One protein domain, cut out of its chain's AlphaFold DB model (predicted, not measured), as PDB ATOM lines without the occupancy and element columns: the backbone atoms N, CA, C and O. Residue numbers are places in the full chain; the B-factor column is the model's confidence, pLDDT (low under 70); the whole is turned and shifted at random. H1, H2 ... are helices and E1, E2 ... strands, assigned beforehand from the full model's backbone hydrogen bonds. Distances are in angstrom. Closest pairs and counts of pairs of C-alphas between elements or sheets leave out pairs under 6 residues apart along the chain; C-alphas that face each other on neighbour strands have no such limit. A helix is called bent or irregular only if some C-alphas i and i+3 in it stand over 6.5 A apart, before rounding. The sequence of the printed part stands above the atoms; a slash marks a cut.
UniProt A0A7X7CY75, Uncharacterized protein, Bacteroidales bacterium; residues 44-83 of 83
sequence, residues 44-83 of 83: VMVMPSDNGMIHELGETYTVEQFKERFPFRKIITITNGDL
ATOM      1  N   VAL A  44      44.971   0.661  90.409       89.12
ATOM      2  CA  VAL A  44      46.168   1.179  89.751       89.12
ATOM      3  C   VAL A  44      46.595   0.179  88.688       89.12
ATOM      4  O   VAL A  44      46.695  -1.016  88.968       89.12
ATOM      5  N   MET A  45      46.836   0.663  87.474       90.44
ATOM      6  CA  MET A  45      47.322  -0.158  86.371       90.44
ATOM      7  C   MET A  45      48.832   0.006  86.232       90.44
ATOM      8  O   MET A  45      49.332   1.125  86.269       90.44
ATOM      9  N   VAL A  46      49.533  -1.112  86.072       92.06
ATOM     10  CA  VAL A  46      50.955  -1.160  85.733       92.06
ATOM     11  C   VAL A  46      51.058  -1.738  84.332       92.06
ATOM     12  O   VAL A  46      50.799  -2.925  84.127       92.06
ATOM     13  N   MET A  47      51.393  -0.890  83.370       91.75
ATOM     14  CA  MET A  47      51.586  -1.263  81.973       91.75
ATOM     15  C   MET A  47      52.972  -1.890  81.771       91.75
ATOM     16  O   MET A  47      53.894  -1.615  82.547       91.75
ATOM     17  N   PRO A  48      53.193  -2.652  80.680       88.88
ATOM     18  CA  PRO A  48      54.526  -3.157  80.353       88.88
ATOM     19  C   PRO A  48      55.577  -2.041  80.238       88.88
ATOM     20  O   PRO A  48      56.725  -2.225  80.637       88.88
ATOM     21  N   SER A  49      55.174  -0.865  79.742       90.25
ATOM     22  CA  SER A  49      56.024   0.326  79.616       90.25
ATOM     23  C   SER A  49      56.471   0.923  80.949       90.25
ATOM     24  O   SER A  49      57.470   1.639  80.983       90.25
ATOM     25  N   ASP A  50      55.754   0.634  82.033       89.62
ATOM     26  CA  ASP A  50      56.001   1.243  83.340       89.62
ATOM     27  C   ASP A  50      57.130   0.524  84.092       89.62
ATOM     28  O   ASP A  50      57.563   0.975  85.150       89.62
ATOM     29  N   ASN A  51      57.635  -0.594  83.551       88.00
ATOM     30  CA  ASN A  51      58.747  -1.373  84.104       88.00
ATOM     31  C   ASN A  51      58.557  -1.746  85.589       88.00
ATOM     32  O   ASN A  51      59.512  -1.763  86.363       88.00
ATOM     33  N   GLY A  52      57.316  -2.038  85.997       89.06
ATOM     34  CA  GLY A  52      56.991  -2.405  87.380       89.06
ATOM     35  C   GLY A  52      56.903  -1.227  88.356       89.06
ATOM     36  O   GLY A  52      56.869  -1.449  89.569       89.06
ATOM     37  N   MET A  53      56.861   0.006  87.850       94.44
ATOM     38  CA  MET A  53      56.745   1.218  88.654       94.44
ATOM     39  C   MET A  53      55.312   1.753  88.652       94.44
ATOM     40  O   MET A  53      54.589   1.645  87.667       94.44
ATOM     41  N   ILE A  54      54.908   2.349  89.772       93.25
ATOM     42  CA  ILE A  54      53.623   3.028  89.944       93.25
ATOM     43  C   ILE A  54      53.889   4.502  90.228       93.25
ATOM     44  O   ILE A  54      54.632   4.827  91.156       93.25
ATOM     45  N   HIS A  55      53.240   5.385  89.473       89.81
ATOM     46  CA  HIS A  55      53.279   6.830  89.687       89.81
ATOM     47  C   HIS A  55      51.958   7.295  90.303       89.81
ATOM     48  O   HIS A  55      50.930   7.304  89.633       89.81
ATOM     49  N   GLU A  56      51.979   7.692  91.574       84.88
ATOM     50  CA  GLU A  56      50.772   8.047  92.329       84.88
ATOM     51  C   GLU A  56      51.073   9.228  93.263       84.88
ATOM     52  O   GLU A  56      52.076   9.235  93.976       84.88
ATOM     53  N   LEU A  57      50.200  10.242  93.274       81.00
ATOM     54  CA  LEU A  57      50.315  11.430  94.143       81.00
ATOM     55  C   LEU A  57      51.662  12.181  94.029       81.00
ATOM     56  O   LEU A  57      52.120  12.788  94.994       81.00
ATOM     57  N   GLY A  58      52.284  12.162  92.845       84.62
ATOM     58  CA  GLY A  58      53.575  12.814  92.595       84.62
ATOM     59  C   GLY A  58      54.790  12.041  93.121       84.62
ATOM     60  O   GLY A  58      55.907  12.539  93.026       84.62
ATOM     61  N   GLU A  59      54.584  10.832  93.643       89.44
ATOM     62  CA  GLU A  59      55.639   9.919  94.073       89.44
ATOM     63  C   GLU A  59      55.680   8.687  93.155       89.44
ATOM     64  O   GLU A  59      54.697   8.337  92.495       89.44
ATOM     65  N   THR A  60      56.838   8.031  93.109       93.88
ATOM     66  CA  THR A  60      57.060   6.811  92.325       93.88
ATOM     67  C   THR A  60      57.380   5.665  93.275       93.88
ATOM     68  O   THR A  60      58.242   5.810  94.141       93.88
ATOM     69  N   TYR A  61      56.714   4.531  93.090       94.00
ATOM     70  CA  TYR A  61      56.815   3.354  93.949       94.00
ATOM     71  C   TYR A  61      57.116   2.108  93.126       94.00
ATOM     72  O   TYR A  61      56.640   1.986  91.996       94.00
ATOM     73  N   THR A  62      57.823   1.142  93.707       94.69
ATOM     74  CA  THR A  62      57.707  -0.246  93.235       94.69
ATOM     75  C   THR A  62      56.330  -0.805  93.608       94.69
ATOM     76  O   THR A  62      55.666  -0.306  94.522       94.69
ATOM     77  N   VAL A  63      55.898  -1.883  92.947       91.81
ATOM     78  CA  VAL A  63      54.651  -2.585  93.311       91.81
ATOM     79  C   VAL A  63      54.635  -3.003  94.789       91.81
ATOM     80  O   VAL A  63      53.595  -2.927  95.438       91.81
ATOM     81  N   GLU A  64      55.774  -3.427  95.336       93.44
ATOM     82  CA  GLU A  64      55.904  -3.838  96.741       93.44
ATOM     83  C   GLU A  64      55.723  -2.652  97.692       93.44
ATOM     84  O   GLU A  64      54.856  -2.697  98.563       93.44
ATOM     85  N   GLN A  65      56.447  -1.553  97.456       93.81
ATOM     86  CA  GLN A  65      56.317  -0.322  98.244       93.81
ATOM     87  C   GLN A  65      54.890   0.230  98.200       93.81
ATOM     88  O   GLN A  65      54.370   0.724  99.202       93.81
ATOM     89  N   PHE A  66      54.236   0.135  97.040       91.56
ATOM     90  CA  PHE A  66      52.859   0.576  96.887       91.56
ATOM     91  C   PHE A  66      51.895  -0.270  97.723       91.56
ATOM     92  O   PHE A  66      51.037   0.287  98.405       91.56
ATOM     93  N   LYS A  67      52.047  -1.603  97.720       91.06
ATOM     94  CA  LYS A  67      51.224  -2.510  98.538       91.06
ATOM     95  C   LYS A  67      51.422  -2.278 100.032       91.06
ATOM     96  O   LYS A  67      50.450  -2.305 100.774       91.06
ATOM     97  N   GLU A  68      52.648  -2.023 100.477       90.81
ATOM     98  CA  GLU A  68      52.917  -1.721 101.887       90.81
ATOM     99  C   GLU A  68      52.265  -0.404 102.323       90.81
ATOM    100  O   GLU A  68      51.673  -0.323 103.399       90.81
ATOM    101  N   ARG A  69      52.335   0.628 101.474       86.31
ATOM    102  CA  ARG A  69      51.785   1.955 101.778       86.31
ATOM    103  C   ARG A  69      50.265   2.031 101.621       86.31
ATOM    104  O   ARG A  69      49.613   2.773 102.354       86.31
ATOM    105  N   PHE A  70      49.701   1.279 100.678       87.44
ATOM    106  CA  PHE A  70      48.278   1.274 100.338       87.44
ATOM    107  C   PHE A  70      47.730  -0.166 100.289       87.44
ATOM    108  O   PHE A  70      47.321  -0.635  99.225       87.44
ATOM    109  N   PRO A  71      47.668  -0.871 101.434       87.44
ATOM    110  CA  PRO A  71      47.414  -2.318 101.486       87.44
ATOM    111  C   PRO A  71      46.057  -2.748 100.932       87.44
ATOM    112  O   PRO A  71      45.899  -3.884 100.495       87.44
ATOM    113  N   PHE A  72      45.082  -1.841 100.915       88.38
ATOM    114  CA  PHE A  72      43.746  -2.120 100.404       88.38
ATOM    115  C   PHE A  72      43.553  -1.684  98.945       88.38
ATOM    116  O   PHE A  72      42.508  -1.963  98.369       88.38
ATOM    117  N   ARG A  73      44.521  -1.013  98.302       86.44
ATOM    118  CA  ARG A  73      44.360  -0.618  96.894       86.44
ATOM    119  C   ARG A  73      44.636  -1.780  95.954       86.44
ATOM    120  O   ARG A  73      45.638  -2.483  96.061       86.44
ATOM    121  N   LYS A  74      43.738  -1.945  94.987       86.81
ATOM    122  CA  LYS A  74      43.860  -2.962  93.943       86.81
ATOM    123  C   LYS A  74      44.908  -2.529  92.918       86.81
ATOM    124  O   LYS A  74      44.917  -1.376  92.491       86.81
ATOM    125  N   ILE A  75      45.749  -3.473  92.509       90.69
ATOM    126  CA  ILE A  75      46.751  -3.297  91.455       90.69
ATOM    127  C   ILE A  75      46.435  -4.295  90.346       90.69
ATOM    128  O   ILE A  75      46.209  -5.473  90.625       90.69
ATOM    129  N   ILE A  76      46.425  -3.824  89.104       90.25
ATOM    130  CA  ILE A  76      46.304  -4.641  87.900       90.25
ATOM    131  C   ILE A  76      47.601  -4.483  87.116       90.25
ATOM    132  O   ILE A  76      47.950  -3.378  86.715       90.25
ATOM    133  N   THR A  77      48.309  -5.584  86.884       89.44
ATOM    134  CA  THR A  77      49.483  -5.595  86.009       89.44
ATOM    135  C   THR A  77      49.059  -6.095  84.638       89.44
ATOM    136  O   THR A  77      48.526  -7.196  84.537       89.44
ATOM    137  N   ILE A  78      49.294  -5.290  83.606       88.50
ATOM    138  CA  ILE A  78      49.040  -5.641  82.210       88.50
ATOM    139  C   ILE A  78      50.358  -6.117  81.604       88.50
ATOM    140  O   ILE A  78      51.390  -5.460  81.746       88.50
ATOM    141  N   THR A  79      50.341  -7.270  80.944       86.56
ATOM    142  CA  THR A  79      51.504  -7.851  80.268       86.56
ATOM    143  C   THR A  79      51.369  -7.729  78.750       86.56
ATOM    144  O   THR A  79      50.284  -7.498  78.225       86.56
ATOM    145  N   ASN A  80      52.467  -7.914  78.008       78.00
ATOM    146  CA  ASN A  80      52.442  -7.872  76.537       78.00
ATOM    147  C   ASN A  80      51.537  -8.944  75.898       78.00
ATOM    148  O   ASN A  80      51.260  -8.848  74.711       78.00
ATOM    149  N   GLY A  81      51.121  -9.973  76.645       77.75
ATOM    150  CA  GLY A  81      50.159 -10.969  76.165       77.75
ATOM    151  C   GLY A  81      48.693 -10.550  76.319       77.75
ATOM    152  O   GLY A  81      47.828 -11.230  75.775       77.75
ATOM    153  N   ASP A  82      48.418  -9.465  77.052       71.25
ATOM    154  CA  ASP A  82      47.065  -8.973  77.353       71.25
ATOM    155  C   ASP A  82      46.588  -7.866  76.384       71.25
ATOM    156  O   ASP A  82      45.444  -7.417  76.490       71.25
ATOM    157  N   LEU A  83      47.459  -7.407  75.469       62.59
ATOM    158  CA  LEU A  83      47.215  -6.357  74.463       62.59
ATOM    159  C   LEU A  83      47.074  -6.951  73.056       62.59
ATOM    160  O   LEU A  83      46.221  -6.436  72.298       62.59
TER     161      LEU A  83
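Overview. This is residues 44 to 83 of the 83 residues of an uncharacterized protein of Bacteroidales bacterium (UniProt A0A7X7CY75). Two small two-stranded pieces sit next to each other, a parallel pair of E1 and E4 and a hairpin of E2 and E3, with E1 and E2 on the sides that meet. The short helix H1 follows E3 with no residue between them but turns off in another direction, and it lies toward one end of the long axis, while the last residues, 78 to 83, run out past E4 to the other end. The printed part has 40 residues with one named helix and four named strands, in the order E1, E2, E3, H1, E4; the class is mixed, helices and strands. The whole is compact, with a radius of gyration of the C-alphas of 10.2 A, and its C-alphas span 29 by 19 by 14 A, an outline that is only just rounded.

Along the chain. E1 covers residues 44 to 46, 6.7 A from first to last C-alpha, and begins with C-alpha 44 at (46.168, 1.179, 89.751). E2, residues 53 to 56, is 9.8 A long, and E3, residues 59 to 62, is 10.4 A long. H1 follows at once with residues 63 to 69, 10.0 A long, from C-alpha 63 at (54.651, -2.585, 93.311). E4, residues 75 to 77, is 6.5 A long and ends with C-alpha 77 at (49.483, -5.595, 86.009).

Arrangement. E1 and E4 are parallel neighbours, with 22 degrees between their directions. The C-alphas of Met 45 and Ile 76 face each other at 4.8 A, and N 46 and O 76 are within hydrogen-bond range at 2.8 A. The closest C-alphas of E1 and E2 are those of Val 46 and Ile 54, 6.5 A apart. E2 and E3 form a hairpin, antiparallel at 148 degrees between their directions; N 54 and O 61 are 2.8 A apart and N 61 and O 54 are 2.9 A apart, both within hydrogen-bond range. The closest C-alphas of E2 and H1 are those of Met 53 and Val 63, 6.4 A apart. In H1 every O i to N i+4 pair is within hydrogen-bond range, and the helix is not bent. E1 and H1 are apart, and so are E1 and E3, E2 and E4, and E3 and E4.

Size, cuts and confidence. The two C-alphas farthest apart are those of Gly 58 and Gly 81, 29.1 A. The printed part has no cut and ends at Leu 83, the chain's last residue. The links E2 to E3, E3 to H1 and H1 to E4 are tight, the link E1 to E2 is short with 6 residues, and no link is long. The mean pLDDT of the printed part is 88.0, and residue 83 is the one printed residue under 70.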